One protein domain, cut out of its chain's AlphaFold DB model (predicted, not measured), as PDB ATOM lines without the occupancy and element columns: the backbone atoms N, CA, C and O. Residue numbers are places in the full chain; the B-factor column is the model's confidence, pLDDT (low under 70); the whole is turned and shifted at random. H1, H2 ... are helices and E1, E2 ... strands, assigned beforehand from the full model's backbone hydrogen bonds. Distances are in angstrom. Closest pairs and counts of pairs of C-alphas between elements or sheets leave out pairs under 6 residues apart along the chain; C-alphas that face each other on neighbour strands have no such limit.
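AT A GLANCE: This is residues 145 to 192 of the 206 residues of an uncharacterized protein of Prevotella copri (UniProt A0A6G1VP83). Two small strand hairpins, E1-E2 and E3-E4, sit at opposite ends of one helix, H1, with no shared core. The 48 printed residues run E1, E2, H1, E3, E4, a mixed class with two antiparallel two-stranded sheets. The whole is extended and flat, with a radius of gyration of the C-alphas of 16.4 A and spans of 49 by 29 by 13 A.

HOW THE PARTS SIT: E1, residues 147 to 151, and E2, residues 154 to 158, form an antiparallel hairpin; N 149 and O 156, 2.8 A apart, are within hydrogen-bond range. H1, residues 160 to 172, has 7 of 9 O i to N i+4 pairs within range and is apart from E1. E3, residues 176 to 179, and E4, residues 184 to 187, form another antiparallel hairpin, with N 186 and O 177 at 2.9 A. H1 and E4 are only just apart, closest C-alphas 8.0 A.

IN THESE COORDINATES: E1 begins at C-alpha 147 (-15.536, -14.113, 55.849). H1 spans 17.7 A. E4 ends at C-alpha 187 (-16.839, -0.583, 31.099).

THE WHOLE: The farthest C-alphas, Gly 152 and Lys 181, are 50.8 A apart. The printed part has no cut and no long link. Eleven residues have pLDDT under 70, among them 188 to 192.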
ATOM      1  N   GLY A 145     -19.072  -9.191  51.591       86.00
ATOM      2  CA  GLY A 145     -18.771 -10.623  51.515       86.00
ATOM      3  C   GLY A 145     -17.489 -11.004  52.256       86.00
ATOM      4  O   GLY A 145     -16.709 -11.801  51.740       86.00
ATOM      5  N   ILE A 146     -17.252 -10.404  53.426       88.19
ATOM      6  CA  ILE A 146     -16.075 -10.674  54.258       88.19
ATOM      7  C   ILE A 146     -16.359 -11.883  55.149       88.19
ATOM      8  O   ILE A 146     -17.300 -11.889  55.945       88.19
ATOM      9  N   VAL A 147     -15.500 -12.890  55.053       88.94
ATOM     10  CA  VAL A 147     -15.536 -14.113  55.849       88.94
ATOM     11  C   VAL A 147     -14.345 -14.118  56.800       88.94
ATOM     12  O   VAL A 147     -13.210 -13.873  56.398       88.94
ATOM     13  N   VAL A 148     -14.609 -14.404  58.072       87.12
ATOM     14  CA  VAL A 148     -13.564 -14.642  59.071       87.12
ATOM     15  C   VAL A 148     -13.283 -16.140  59.077       87.12
ATOM     16  O   VAL A 148     -14.199 -16.929  59.299       87.12
ATOM     17  N   VAL A 149     -12.042 -16.527  58.805       88.50
ATOM     18  CA  VAL A 149     -11.571 -17.913  58.835       88.50
ATOM     19  C   VAL A 149     -10.704 -18.085  60.076       88.50
ATOM     20  O   VAL A 149      -9.633 -17.481  60.195       88.50
ATOM     21  N   GLU A 150     -11.198 -18.890  61.006       88.44
ATOM     22  CA  GLU A 150     -10.501 -19.252  62.234       88.44
ATOM     23  C   GLU A 150      -9.548 -20.421  61.962       88.44
ATOM     24  O   GLU A 150      -9.965 -21.497  61.542       88.44
ATOM     25  N   ASN A 151      -8.257 -20.197  62.194       84.81
ATOM     26  CA  ASN A 151      -7.199 -21.193  62.072       84.81
ATOM     27  C   ASN A 151      -6.530 -21.355  63.443       84.81
ATOM     28  O   ASN A 151      -5.484 -20.755  63.721       84.81
ATOM     29  N   GLY A 152      -7.165 -22.134  64.323       84.81
ATOM     30  CA  GLY A 152      -6.703 -22.367  65.695       84.81
ATOM     31  C   GLY A 152      -6.577 -21.065  66.493       84.81
ATOM     32  O   GLY A 152      -7.570 -20.426  66.802       84.81
ATOM     33  N   ASN A 153      -5.343 -20.649  66.796       88.00
ATOM     34  CA  ASN A 153      -5.060 -19.420  67.554       88.00
ATOM     35  C   ASN A 153      -5.002 -18.145  66.695       88.00
ATOM     36  O   ASN A 153      -4.644 -17.080  67.199       88.00
ATOM     37  N   THR A 154      -5.294 -18.237  65.398       88.12
ATOM     38  CA  THR A 154      -5.205 -17.097  64.483       88.12
ATOM     39  C   THR A 154      -6.505 -16.887  63.728       88.12
ATOM     40  O   THR A 154      -7.173 -17.835  63.327       88.12
ATOM     41  N   TYR A 155      -6.836 -15.620  63.507       88.56
ATOM     42  CA  TYR A 155      -7.976 -15.214  62.699       88.56
ATOM     43  C   TYR A 155      -7.459 -14.639  61.388       88.56
ATOM     44  O   TYR A 155      -6.595 -13.763  61.380       88.56
ATOM     45  N   SER A 156      -7.993 -15.133  60.278       86.56
ATOM     46  CA  SER A 156      -7.716 -14.615  58.941       86.56
ATOM     47  C   SER A 156      -8.994 -14.066  58.318       86.56
ATOM     48  O   SER A 156     -10.092 -14.549  58.591       86.56
ATOM     49  N   LEU A 157      -8.865 -13.013  57.516       86.38
ATOM     50  CA  LEU A 157      -9.979 -12.376  56.819       86.38
ATOM     51  C   LEU A 157      -9.886 -12.728  55.341       86.38
ATOM     52  O   LEU A 157      -8.828 -12.585  54.735       86.38
ATOM     53  N   LYS A 158     -11.000 -13.170  54.770       86.69
ATOM     54  CA  LYS A 158     -11.131 -13.481  53.352       86.69
ATOM     55  C   LYS A 158     -12.250 -12.626  52.768       86.69
ATOM     56  O   LYS A 158     -13.372 -12.682  53.264       86.69
ATOM     57  N   ALA A 159     -11.960 -11.827  51.744       86.75
ATOM     58  CA  ALA A 159     -12.906 -10.866  51.180       86.75
ATOM     59  C   ALA A 159     -12.960 -10.974  49.650       86.75
ATOM     60  O   ALA A 159     -12.750  -9.993  48.943       86.75
ATOM     61  N   ASP A 160     -13.301 -12.164  49.139       81.44
ATOM     62  CA  ASP A 160     -13.228 -12.506  47.708       81.44
ATOM     63  C   ASP A 160     -13.867 -11.458  46.785       81.44
ATOM     64  O   ASP A 160     -13.329 -11.161  45.721       81.44
ATOM     65  N   LYS A 161     -15.003 -10.865  47.182       79.00
ATOM     66  CA  LYS A 161     -15.675  -9.818  46.393       79.00
ATOM     67  C   LYS A 161     -14.826  -8.550  46.268       79.00
ATOM     68  O   LYS A 161     -14.743  -7.980  45.183       79.00
ATOM     69  N   VAL A 162     -14.223  -8.110  47.371       79.12
ATOM     70  CA  VAL A 162     -13.380  -6.909  47.425       79.12
ATOM     71  C   VAL A 162     -12.054  -7.175  46.723       79.12
ATOM     72  O   VAL A 162     -11.652  -6.381  45.875       79.12
ATOM     73  N   ASP A 163     -11.431  -8.320  46.996       77.50
ATOM     74  CA  ASP A 163     -10.155  -8.721  46.401       77.50
ATOM     75  C   ASP A 163     -10.274  -8.859  44.875       77.50
ATOM     76  O   ASP A 163      -9.438  -8.351  44.127       77.50
ATOM     77  N   SER A 164     -11.375  -9.447  44.390       75.00
ATOM     78  CA  SER A 164     -11.672  -9.531  42.953       75.00
ATOM     79  C   SER A 164     -11.887  -8.150  42.329       75.00
ATOM     80  O   SER A 164     -11.399  -7.886  41.231       75.00
ATOM     81  N   ALA A 165     -12.607  -7.253  43.011       72.50
ATOM     82  CA  ALA A 165     -12.829  -5.893  42.526       72.50
ATOM     83  C   ALA A 165     -11.522  -5.083  42.457       72.50
ATOM     84  O   ALA A 165     -11.305  -4.370  41.479       72.50
ATOM     85  N   LEU A 166     -10.640  -5.226  43.453       72.81
ATOM     86  CA  LEU A 166      -9.319  -4.592  43.486       72.81
ATOM     87  C   LEU A 166      -8.405  -5.122  42.376       72.81
ATOM     88  O   LEU A 166      -7.764  -4.332  41.688       72.81
ATOM     89  N   LEU A 167      -8.397  -6.435  42.140       70.19
ATOM     90  CA  LEU A 167      -7.577  -7.055  41.095       70.19
ATOM     91  C   LEU A 167      -8.028  -6.657  39.680       70.19
ATOM     92  O   LEU A 167      -7.209  -6.415  38.790       70.19
ATOM     93  N   LEU A 168      -9.341  -6.539  39.467       67.56
ATOM     94  CA  LEU A 168      -9.892  -6.004  38.222       67.56
ATOM     95  C   LEU A 168      -9.583  -4.513  38.050       67.56
ATOM     96  O   LEU A 168      -9.511  -4.046  36.912       67.56
ATOM     97  N   LEU A 169      -9.392  -3.772  39.144       70.06
ATOM     98  CA  LEU A 169      -9.177  -2.333  39.089       70.06
ATOM     99  C   LEU A 169      -7.912  -1.982  38.312       70.06
ATOM    100  O   LEU A 169      -7.984  -1.089  37.485       70.06
ATOM    101  N   ASP A 170      -6.795  -2.685  38.508       70.06
ATOM    102  CA  ASP A 170      -5.540  -2.374  37.803       70.06
ATOM    103  C   ASP A 170      -5.580  -2.768  36.318       70.06
ATOM    104  O   ASP A 170      -5.070  -2.042  35.468       70.06
ATOM    105  N   THR A 171      -6.244  -3.880  35.979       66.31
ATOM    106  CA  THR A 171      -6.310  -4.389  34.590       66.31
ATOM    107  C   THR A 171      -7.347  -3.661  33.731       66.31
ATOM    108  O   THR A 171      -7.231  -3.612  32.505       66.31
ATOM    109  N   TYR A 172      -8.398  -3.139  34.360       66.19
ATOM    110  CA  TYR A 172      -9.497  -2.456  33.682       66.19
ATOM    111  C   TYR A 172      -9.580  -0.971  34.049       66.19
ATOM    112  O   TYR A 172     -10.535  -0.312  33.642       66.19
ATOM    113  N   ARG A 173      -8.600  -0.418  34.778       68.69
ATOM    114  CA  ARG A 173      -8.597   0.984  35.235       68.69
ATOM    115  C   ARG A 173      -8.769   1.971  34.097       68.69
ATOM    116  O   ARG A 173      -9.520   2.931  34.204       68.69
ATOM    117  N   ASP A 174      -8.057   1.712  33.009       72.88
ATOM    118  CA  ASP A 174      -8.053   2.480  31.768       72.88
ATOM    119  C   ASP A 174      -9.357   2.312  30.963       72.88
ATOM    120  O   ASP A 174      -9.726   3.180  30.168       72.88
ATOM    121  N   LYS A 175     -10.083   1.214  31.203       71.69
ATOM    122  CA  LYS A 175     -11.333   0.828  30.526       71.69
ATOM    123  C   LYS A 175     -12.595   1.194  31.307       71.69
ATOM    124  O   LYS A 175     -13.693   1.087  30.756       71.69
ATOM    125  N   ILE A 176     -12.448   1.613  32.563       72.94
ATOM    126  CA  ILE A 176     -13.527   2.063  33.438       72.94
ATOM    127  C   ILE A 176     -13.586   3.593  33.380       72.94
ATOM    128  O   ILE A 176     -12.679   4.284  33.838       72.94
ATOM    129  N   LYS A 177     -14.672   4.144  32.829       75.94
ATOM    130  CA  LYS A 177     -14.926   5.594  32.824       75.94
ATOM    131  C   LYS A 177     -16.206   5.910  33.583       75.94
ATOM    132  O   LYS A 177     -17.233   5.255  33.392       75.94
ATOM    133  N   TYR A 178     -16.145   6.924  34.439       73.44
ATOM    134  CA  TYR A 178     -17.319   7.443  35.128       73.44
ATOM    135  C   TYR A 178     -18.085   8.390  34.199       73.44
ATOM    136  O   TYR A 178     -17.545   9.408  33.764       73.44
ATOM    137  N   ASP A 179     -19.340   8.060  33.893       76.19
ATOM    138  CA  ASP A 179     -20.240   8.955  33.168       76.19
ATOM    139  C   ASP A 179     -20.971   9.842  34.185       76.19
ATOM    140  O   ASP A 179     -21.891   9.406  34.885       76.19
ATOM    141  N   THR A 180     -20.562  11.110  34.267       76.81
ATOM    142  CA  THR A 180     -21.137  12.097  35.191       76.81
ATOM    143  C   THR A 180     -22.604  12.412  34.906       76.81
ATOM    144  O   THR A 180     -23.325  12.776  35.834       76.81
ATOM    145  N   LYS A 181     -23.083  12.241  33.664       80.50
ATOM    146  CA  LYS A 181     -24.489  12.484  33.305       80.50
ATOM    147  C   LYS A 181     -25.388  11.336  33.754       80.50
ATOM    148  O   LYS A 181     -26.508  11.580  34.191       80.50
ATOM    149  N   LYS A 182     -24.896  10.096  33.674       80.00
ATOM    150  CA  LYS A 182     -25.641   8.889  34.074       80.00
ATOM    151  C   LYS A 182     -25.409   8.470  35.528       80.00
ATOM    152  O   LYS A 182     -26.090   7.564  35.997       80.00
ATOM    153  N   LYS A 183     -24.465   9.112  36.228       74.44
ATOM    154  CA  LYS A 183     -24.014   8.747  37.585       74.44
ATOM    155  C   LYS A 183     -23.665   7.256  37.701       74.44
ATOM    156  O   LYS A 183     -23.999   6.605  38.687       74.44
ATOM    157  N   ALA A 184     -23.022   6.709  36.671       62.50
ATOM    158  CA  ALA A 184     -22.730   5.283  36.571       62.50
ATOM    159  C   ALA A 184     -21.331   5.032  35.994       62.50
ATOM    160  O   ALA A 184     -20.831   5.793  35.160       62.50
ATOM    161  N   TRP A 185     -20.706   3.935  36.425       70.31
ATOM    162  CA  TRP A 185     -19.437   3.454  35.884       70.31
ATOM    163  C   TRP A 185     -19.685   2.626  34.624       70.31
ATOM    164  O   TRP A 185     -20.482   1.691  34.642       70.31
ATOM    165  N   THR A 186     -19.003   2.964  33.530       68.12
ATOM    166  CA  THR A 186     -19.141   2.274  32.241       68.12
ATOM    167  C   THR A 186     -17.847   1.539  31.905       68.12
ATOM    168  O   THR A 186     -16.762   2.107  32.034       68.12
ATOM    169  N   ILE A 187     -17.967   0.280  31.473       70.25
ATOM    170  CA  ILE A 187     -16.839  -0.583  31.099       70.25
ATOM    171  C   ILE A 187     -16.899  -0.843  29.594       70.25
ATOM    172  O   ILE A 187     -17.893  -1.378  29.101       70.25
ATOM    173  N   HIS A 188     -15.832  -0.518  28.865       67.38
ATOM    174  CA  HIS A 188     -15.706  -0.885  27.452       67.38
ATOM    175  C   HIS A 188     -14.920  -2.193  27.301       67.38
ATOM    176  O   HIS A 188     -13.739  -2.265  27.637       67.38
ATOM    177  N   ARG A 189     -15.582  -3.240  26.790       62.44
ATOM    178  CA  ARG A 189     -14.950  -4.516  26.420       62.44
ATOM    179  C   ARG A 189     -14.773  -4.572  24.905       62.44
ATOM    180  O   ARG A 189     -15.759  -4.543  24.176       62.44
ATOM    181  N   THR A 190     -13.535  -4.670  24.438       57.44
ATOM    182  CA  THR A 190     -13.210  -5.023  23.053       57.44
ATOM    183  C   THR A 190     -13.171  -6.545  22.939       57.44
ATOM    184  O   THR A 190     -12.332  -7.187  23.566       57.44
ATOM    185  N   TYR A 191     -14.089  -7.132  22.168       49.62
ATOM    186  CA  TYR A 191     -13.998  -8.541  21.784       49.62
ATOM    187  C   TYR A 191     -13.009  -8.665  20.622       49.62
ATOM    188  O   TYR A 191     -13.135  -7.956  19.626       49.62
ATOM    189  N   ILE A 192     -12.009  -9.533  20.767       54.16
ATOM    190  CA  ILE A 192     -11.151  -9.954  19.660       54.16
ATOM    191  C   ILE A 192     -11.834 -11.175  19.047       54.16
ATOM    192  O   ILE A 192     -11.924 -12.215  19.700       54.16
TER     193      ILE A 192